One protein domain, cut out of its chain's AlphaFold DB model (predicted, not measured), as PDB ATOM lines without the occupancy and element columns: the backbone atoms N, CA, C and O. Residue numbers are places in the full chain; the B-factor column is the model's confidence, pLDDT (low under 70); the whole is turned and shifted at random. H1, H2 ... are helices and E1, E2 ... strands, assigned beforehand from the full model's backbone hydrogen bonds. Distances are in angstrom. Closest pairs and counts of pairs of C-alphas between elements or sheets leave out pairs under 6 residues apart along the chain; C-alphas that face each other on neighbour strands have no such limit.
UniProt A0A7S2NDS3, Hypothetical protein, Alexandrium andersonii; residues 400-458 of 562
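What this domain is: This is residues 400 to 458 of the 562 residues of the protein "Hypothetical protein" of Alexandrium andersonii (UniProt A0A7S2NDS3). A strongly twisted sheet of three antiparallel strands, E1, E2 and E3, makes a long wall, and the rest of the printed part after E3 folds back past it through two short helices, H1 and H2, and a short last strand, E4. H1 follows beyond the end of E3 and is not on the sheet, H2 only grazes the sheet with its residues 447 to 451, and E4 runs near E1 and E2, apart from E3, and pairs with no named strand. The printed part has 59 residues, with two named helices and four named strands in the order E1, E2, E3, H1, H2, E4; the class is mixed, helices and strands. It is compact, with a radius of gyration of the C-alphas of 11.8 A, and the C-alphas span 31 by 24 by 18 A.

How they stand to each other: The sheet runs E1, residues 404 to 412, then E2, residues 415 to 422, then E3, residues 428 to 433, and is a meander, each strand the antiparallel neighbour of the one before. E1 and E2 form a hairpin, with 160 degrees between their directions; N 408 and O 419 are 2.8 A apart, within hydrogen-bond range. E2 and E3 form a second hairpin, at 149 degrees, with N 431 and O 418 2.8 A apart, also within range. E1 and E3 are the edge strands. H2, residues 446 to 452, is on the sheet but only grazes it with residues 447 to 451; its closest C-alpha to E1 is that of Phe 451, 7.1 A from that of Leu 407. E4, residues 454 to 457, is near E1 and near E2, with 6 and 5 pairs of C-alphas within 10 A, and is apart from E3. H2 and E4 meet only through their link. H1, residues 435 to 439, is not on the sheet, and is close to H2 but not clearly touching it: their closest C-alphas, those of Leu 438 and Pro 446, are 7.6 A apart. In H1 and H2 every O i to N i+4 pair is within hydrogen-bond range.

Where its parts are: E1 begins at C-alpha 404, (115.741, 165.731, 113.071), and is 25.3 A long from first to last C-alpha. E2 measures 23.0 A and E3 15.8 A, ending at C-alpha 433, (127.824, 153.860, 100.952). H1 spans 6.2 A, H2 10.0 A and E4 10.1 A, with E4 ending at C-alpha 457, (115.024, 164.392, 99.624).

The domain as a whole: The two C-alphas farthest apart, those of Asp 425 and Arg 443, are 33.3 A apart. The printed part has no cut and no long link; the six residues between H1 and H2 make a short link, and the other links are tight. The mean pLDDT of the printed part is 93.5, and no printed residue is under 70.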
ATOM      1  N   LYS A 400     121.143 169.904 108.335       89.56
ATOM      2  CA  LYS A 400     121.328 171.271 107.830       89.56
ATOM      3  C   LYS A 400     120.076 171.801 107.112       89.56
ATOM      4  O   LYS A 400     119.838 173.002 107.124       89.56
ATOM      5  N   LEU A 401     119.260 170.901 106.552       87.12
ATOM      6  CA  LEU A 401     117.966 171.195 105.920       87.12
ATOM      7  C   LEU A 401     116.806 171.372 106.926       87.12
ATOM      8  O   LEU A 401     115.767 171.924 106.574       87.12
ATOM      9  N   GLY A 402     116.998 170.990 108.194       89.81
ATOM     10  CA  GLY A 402     116.076 171.273 109.296       89.81
ATOM     11  C   GLY A 402     115.386 170.059 109.926       89.81
ATOM     12  O   GLY A 402     114.860 170.194 111.032       89.81
ATOM     13  N   GLU A 403     115.408 168.889 109.290       91.88
ATOM     14  CA  GLU A 403     114.849 167.642 109.830       91.88
ATOM     15  C   GLU A 403     115.666 167.113 111.028       91.88
ATOM     16  O   GLU A 403     116.877 167.323 111.102       91.88
ATOM     17  N   GLN A 404     115.034 166.402 111.969       94.81
ATOM     18  CA  GLN A 404     115.741 165.731 113.071       94.81
ATOM     19  C   GLN A 404     115.911 164.244 112.756       94.81
ATOM     20  O   GLN A 404     114.929 163.513 112.652       94.81
ATOM     21  N   LEU A 405     117.161 163.805 112.610       95.81
ATOM     22  CA  LEU A 405     117.524 162.471 112.141       95.81
ATOM     23  C   LEU A 405     118.328 161.718 113.206       95.81
ATOM     24  O   LEU A 405     119.316 162.235 113.735       95.81
ATOM     25  N   ASN A 406     117.940 160.473 113.461       96.69
ATOM     26  CA  ASN A 406     118.833 159.457 114.008       96.69
ATOM     27  C   ASN A 406     119.582 158.833 112.830       96.69
ATOM     28  O   ASN A 406     118.942 158.335 111.906       96.69
ATOM     29  N   LEU A 407     120.911 158.890 112.850       97.44
ATOM     30  CA  LEU A 407     121.798 158.347 111.825       97.44
ATOM     31  C   LEU A 407     122.659 157.249 112.445       97.44
ATOM     32  O   LEU A 407     123.232 157.454 113.511       97.44
ATOM     33  N   GLU A 408     122.772 156.106 111.776       97.38
ATOM     34  CA  GLU A 408     123.529 154.941 112.237       97.38
ATOM     35  C   GLU A 408     124.305 154.339 111.059       97.38
ATOM     36  O   GLU A 408     123.768 154.206 109.963       97.38
ATOM     37  N   VAL A 409     125.572 153.973 111.255       97.12
ATOM     38  CA  VAL A 409     126.396 153.326 110.220       97.12
ATOM     39  C   VAL A 409     126.608 151.867 110.594       97.12
ATOM     40  O   VAL A 409     127.119 151.576 111.674       97.12
ATOM     41  N   PHE A 410     126.258 150.957 109.689       96.81
ATOM     42  CA  PHE A 410     126.413 149.513 109.855       96.81
ATOM     43  C   PHE A 410     127.362 148.931 108.807       96.81
ATOM     44  O   PHE A 410     127.250 149.244 107.624       96.81
ATOM     45  N   ARG A 411     128.246 148.019 109.216       95.75
ATOM     46  CA  ARG A 411     129.014 147.154 108.311       95.75
ATOM     47  C   ARG A 411     128.334 145.795 108.197       95.75
ATOM     48  O   ARG A 411     128.168 145.102 109.200       95.75
ATOM     49  N   ASN A 412     127.961 145.400 106.985       93.00
ATOM     50  CA  ASN A 412     127.254 144.156 106.698       93.00
ATOM     51  C   ASN A 412     128.073 143.309 105.710       93.00
ATOM     52  O   ASN A 412     127.802 143.272 104.511       93.00
ATOM     53  N   GLY A 413     129.133 142.674 106.220       91.44
ATOM     54  CA  GLY A 413     130.176 142.074 105.388       91.44
ATOM     55  C   GLY A 413     131.113 143.147 104.830       91.44
ATOM     56  O   GLY A 413     131.680 143.924 105.597       91.44
ATOM     57  N   GLU A 414     131.274 143.181 103.507       91.12
ATOM     58  CA  GLU A 414     132.073 144.198 102.802       91.12
ATOM     59  C   GLU A 414     131.278 145.497 102.557       91.12
ATOM     60  O   GLU A 414     131.860 146.579 102.504       91.12
ATOM     61  N   ASP A 415     129.943 145.416 102.486       95.25
ATOM     62  CA  ASP A 415     129.068 146.584 102.352       95.25
ATOM     63  C   ASP A 415     129.043 147.422 103.642       95.25
ATOM     64  O   ASP A 415     128.899 146.897 104.750       95.25
ATOM     65  N   THR A 416     129.081 148.749 103.492       96.50
ATOM     66  CA  THR A 416     128.769 149.694 104.577       96.50
ATOM     67  C   THR A 416     127.467 150.430 104.254       96.50
ATOM     68  O   THR A 416     127.312 151.013 103.181       96.50
ATOM     69  N   GLU A 417     126.511 150.399 105.178       96.62
ATOM     70  CA  GLU A 417     125.174 150.975 105.035       96.62
ATOM     71  C   GLU A 417     124.986 152.124 106.031       96.62
ATOM     72  O   GLU A 417     125.129 151.942 107.239       96.62
ATOM     73  N   LEU A 418     124.610 153.301 105.531       96.81
ATOM     74  CA  LEU A 418     124.043 154.364 106.351       96.81
ATOM     75  C   LEU A 418     122.548 154.092 106.522       96.81
ATOM     76  O   LEU A 418     121.805 154.037 105.541       96.81
ATOM     77  N   ARG A 419     122.097 153.969 107.765       95.88
ATOM     78  CA  ARG A 419     120.685 153.911 108.141       95.88
ATOM     79  C   ARG A 419     120.286 155.214 108.794       95.88
ATOM     80  O   ARG A 419     121.074 155.837 109.505       95.88
ATOM     81  N   ALA A 420     119.072 155.654 108.514       95.81
ATOM     82  CA  ALA A 420     118.613 156.960 108.939       95.81
ATOM     83  C   ALA A 420     117.100 156.972 109.147       95.81
ATOM     84  O   ALA A 420     116.342 156.528 108.283       95.81
ATOM     85  N   ARG A 421     116.668 157.498 110.293       94.81
ATOM     86  CA  ARG A 421     115.262 157.569 110.704       94.81
ATOM     87  C   ARG A 421     114.933 158.976 111.192       94.81
ATOM     88  O   ARG A 421     115.654 159.525 112.024       94.81
ATOM     89  N   GLU A 422     113.855 159.563 110.684       93.12
ATOM     90  CA  GLU A 422     113.367 160.861 111.161       93.12
ATOM     91  C   GLU A 422     112.630 160.704 112.502       93.12
ATOM     92  O   GLU A 422     111.866 159.762 112.702       93.12
ATOM     93  N   VAL A 423     112.876 161.620 113.438       92.50
ATOM     94  CA  VAL A 423     112.312 161.593 114.796       92.50
ATOM     95  C   VAL A 423     111.044 162.461 114.841       92.50
ATOM     96  O   VAL A 423     111.106 163.609 114.395       92.50
ATOM     97  N   PRO A 424     109.911 161.999 115.416       85.19
ATOM     98  CA  PRO A 424     109.745 160.764 116.195       85.19
ATOM     99  C   PRO A 424     109.452 159.494 115.379       85.19
ATOM    100  O   PRO A 424     110.046 158.458 115.666       85.19
ATOM    101  N   ASP A 425     108.559 159.576 114.389       87.50
ATOM    102  CA  ASP A 425     107.842 158.415 113.828       87.50
ATOM    103  C   ASP A 425     108.174 158.143 112.344       87.50
ATOM    104  O   ASP A 425     107.361 157.587 111.606       87.50
ATOM    105  N   GLY A 426     109.346 158.576 111.870       85.94
ATOM    106  CA  GLY A 426     109.767 158.391 110.482       85.94
ATOM    107  C   GLY A 426     110.102 156.938 110.130       85.94
ATOM    108  O   GLY A 426     110.588 156.171 110.964       85.94
ATOM    109  N   GLU A 427     109.897 156.571 108.864       90.50
ATOM    110  CA  GLU A 427     110.363 155.290 108.322       90.50
ATOM    111  C   GLU A 427     111.904 155.244 108.263       90.50
ATOM    112  O   GLU A 427     112.575 156.263 108.079       90.50
ATOM    113  N   GLU A 428     112.480 154.053 108.437       92.38
ATOM    114  CA  GLU A 428     113.930 153.850 108.387       92.38
ATOM    115  C   GLU A 428     114.401 153.675 106.940       92.38
ATOM    116  O   GLU A 428     114.049 152.710 106.262       92.38
ATOM    117  N   CYS A 429     115.217 154.613 106.469       93.31
ATOM    118  CA  CYS A 429     115.834 154.579 105.151       93.31
ATOM    119  C   CYS A 429     117.263 154.035 105.239       93.31
ATOM    120  O   CYS A 429     118.082 154.556 105.998       93.31
ATOM    121  N   CYS A 430     117.585 153.048 104.400       93.81
ATOM    122  CA  CYS A 430     118.935 152.500 104.252       93.81
ATOM    123  C   CYS A 430     119.564 152.966 102.931       93.81
ATOM    124  O   CYS A 430     118.962 152.832 101.865       93.81
ATOM    125  N   VAL A 431     120.795 153.471 102.994       95.12
ATOM    126  CA  VAL A 431     121.594 153.935 101.854       95.12
ATOM    127  C   VAL A 431     122.932 153.203 101.875       95.12
ATOM    128  O   VAL A 431     123.689 153.319 102.838       95.12
ATOM    129  N   LYS A 432     123.255 152.457 100.813       95.75
ATOM    130  CA  LYS A 432     124.586 151.850 100.675       95.75
ATOM    131  C   LYS A 432     125.624 152.929 100.378       95.75
ATOM    132  O   LYS A 432     125.448 153.715  99.447       95.75
ATOM    133  N   LEU A 433     126.698 152.960 101.161       95.75
ATOM    134  CA  LEU A 433     127.824 153.860 100.952       95.75
ATOM    135  C   LEU A 433     128.763 153.228  99.925       95.75
ATOM    136  O   LEU A 433     129.402 152.214 100.190       95.75
ATOM    137  N   THR A 434     128.835 153.821  98.736       95.00
ATOM    138  CA  THR A 434     129.812 153.431  97.711       95.00
ATOM    139  C   THR A 434     131.233 153.719  98.186       95.00
ATOM    140  O   THR A 434     131.448 154.728  98.860       95.00
ATOM    141  N   GLU A 435     132.211 152.912  97.761       93.50
ATOM    142  CA  GLU A 435     133.621 153.131  98.113       93.50
ATOM    143  C   GLU A 435     134.105 154.562  97.845       93.50
ATOM    144  O   GLU A 435     134.938 155.066  98.585       93.50
ATOM    145  N   ASP A 436     133.611 155.219  96.796       92.44
ATOM    146  CA  ASP A 436     134.078 156.555  96.415       92.44
ATOM    147  C   ASP A 436     133.646 157.613  97.440       92.44
ATOM    148  O   ASP A 436     134.466 158.413  97.872       92.44
ATOM    149  N   VAL A 437     132.426 157.502  97.981       92.69
ATOM    150  CA  VAL A 437     131.995 158.292  99.149       92.69
ATOM    151  C   VAL A 437     132.884 158.000 100.362       92.69
ATOM    152  O   VAL A 437     133.223 158.925 101.084       92.69
ATOM    153  N   LEU A 438     133.304 156.748 100.576       93.88
ATOM    154  CA  LEU A 438     134.210 156.383 101.676       93.88
ATOM    155  C   LEU A 438     135.667 156.850 101.462       93.88
ATOM    156  O   LEU A 438     136.412 156.958 102.433       93.88
ATOM    157  N   LYS A 439     136.081 157.135 100.219       94.31
ATOM    158  CA  LYS A 439     137.393 157.724  99.869       94.31
ATOM    159  C   LYS A 439     137.380 159.256  99.947       94.31
ATOM    160  O   LYS A 439     138.421 159.838 100.244       94.31
ATOM    161  N   ASP A 440     136.220 159.867  99.706       90.38
ATOM    162  CA  ASP A 440     135.961 161.313  99.740       90.38
ATOM    163  C   ASP A 440     135.627 161.846 101.153       90.38
ATOM    164  O   ASP A 440     135.205 163.000 101.287       90.38
ATOM    165  N   LEU A 441     135.764 161.021 102.194       92.56
ATOM    166  CA  LEU A 441     135.612 161.394 103.605       92.56
ATOM    167  C   LEU A 441     136.976 161.545 104.291       92.56
ATOM    168  O   LEU A 441     137.948 160.879 103.919       92.56
ATOM    169  N   ASP A 442     137.032 162.389 105.322       91.69
ATOM    170  CA  ASP A 442     138.196 162.504 106.205       91.69
ATOM    171  C   ASP A 442     138.612 161.133 106.775       91.69
ATOM    172  O   ASP A 442     137.791 160.294 107.143       91.69
ATOM    173  N   ARG A 443     139.923 160.902 106.853       92.12
ATOM    174  CA  ARG A 443     140.519 159.676 107.392       92.12
ATOM    175  C   ARG A 443     140.644 159.700 108.912       92.12
ATOM    176  O   ARG A 443     140.818 158.630 109.493       92.12
ATOM    177  N   GLU A 444     140.595 160.876 109.539       93.75
ATOM    178  CA  GLU A 444     140.641 161.003 111.002       93.75
ATOM    179  C   GLU A 444     139.245 160.868 111.639       93.75
ATOM    180  O   GLU A 444     139.115 160.165 112.641       93.75
ATOM    181  N   ASP A 445     138.195 161.445 111.035       94.69
ATOM    182  CA  ASP A 445     136.793 161.254 111.454       94.69
ATOM    183  C   ASP A 445     135.810 161.175 110.258       94.69
ATOM    184  O   ASP A 445     135.079 162.131 109.963       94.69
ATOM    185  N   PRO A 446     135.742 160.020 109.563       95.62
ATOM    186  CA  PRO A 446     134.854 159.846 108.411       95.62
ATOM    187  C   PRO A 446     133.370 159.900 108.787       95.62
ATOM    188  O   PRO A 446     132.528 160.207 107.944       95.62
ATOM    189  N   TRP A 447     133.013 159.581 110.035       96.25
ATOM    190  CA  TRP A 447     131.614 159.445 110.437       96.25
ATOM    191  C   TRP A 447     130.992 160.794 110.776       96.25
ATOM    192  O   TRP A 447     129.893 161.073 110.298       96.25
ATOM    193  N   THR A 448     131.693 161.669 111.506       94.44
ATOM    194  CA  THR A 448     131.216 163.041 111.738       94.44
ATOM    195  C   THR A 448     131.074 163.802 110.422       94.44
ATOM    196  O   THR A 448     130.062 164.479 110.216       94.44
ATOM    197  N   GLU A 449     132.022 163.652 109.488       93.62
ATOM    198  CA  GLU A 449     131.877 164.277 108.174       93.62
ATOM    199  C   GLU A 449     130.710 163.672 107.377       93.62
ATOM    200  O   GLU A 449     129.875 164.433 106.874       93.62
ATOM    201  N   LEU A 450     130.579 162.340 107.310       95.44
ATOM    202  CA  LEU A 450     129.452 161.684 106.641       95.44
ATOM    203  C   LEU A 450     128.120 162.208 107.181       95.44
ATOM    204  O   LEU A 450     127.277 162.648 106.404       95.44
ATOM    205  N   PHE A 451     127.945 162.216 108.504       95.94
ATOM    206  CA  PHE A 451     126.735 162.722 109.141       95.94
ATOM    207  C   PHE A 451     126.492 164.202 108.804       95.94
ATOM    208  O   PHE A 451     125.351 164.577 108.536       95.94
ATOM    209  N   SER A 452     127.529 165.042 108.728       92.62
ATOM    210  CA  SER A 452     127.379 166.449 108.319       92.62
ATOM    211  C   SER A 452     126.842 166.620 106.885       92.62
ATOM    212  O   SER A 452     126.094 167.564 106.616       92.62
ATOM    213  N   ARG A 453     127.156 165.674 105.984       93.62
ATOM    214  CA  ARG A 453     126.723 165.644 104.576       93.62
ATOM    215  C   ARG A 453     125.326 165.017 104.369       93.62
ATOM    216  O   ARG A 453     124.858 164.976 103.233       93.62
ATOM    217  N   VAL A 454     124.637 164.534 105.410       95.88
ATOM    218  CA  VAL A 454     123.355 163.796 105.293       95.88
ATOM    219  C   VAL A 454     122.113 164.683 105.451       95.88
ATOM    220  O   VAL A 454     122.019 165.531 106.344       95.88
ATOM    221  N   GLY A 455     121.115 164.451 104.595       94.06
ATOM    222  CA  GLY A 455     119.823 165.139 104.625       94.06
ATOM    223  C   GLY A 455     118.720 164.366 103.902       94.06
ATOM    224  O   GLY A 455     118.901 163.202 103.536       94.06
ATOM    225  N   VAL A 456     117.567 165.013 103.719       92.50
ATOM    226  CA  VAL A 456     116.345 164.376 103.206       92.50
ATOM    227  C   VAL A 456     115.926 164.965 101.858       92.50
ATOM    228  O   VAL A 456     115.773 166.183 101.712       92.50
ATOM    229  N   ASP A 457     115.697 164.086 100.886       92.69
ATOM    230  CA  ASP A 457     115.024 164.392  99.624       92.69
ATOM    231  C   ASP A 457     113.504 164.185  99.815       92.69
ATOM    232  O   ASP A 457     113.086 163.068 100.140       92.69
ATOM    233  N   PRO A 458     112.670 165.239  99.686       88.19
ATOM    234  CA  PRO A 458     111.247 165.212 100.035       88.19
ATOM    235  C   PRO A 458     110.365 164.516  98.990       88.19
ATOM    236  O   PRO A 458     109.214 164.200  99.290       88.19
TER     237      PRO A 458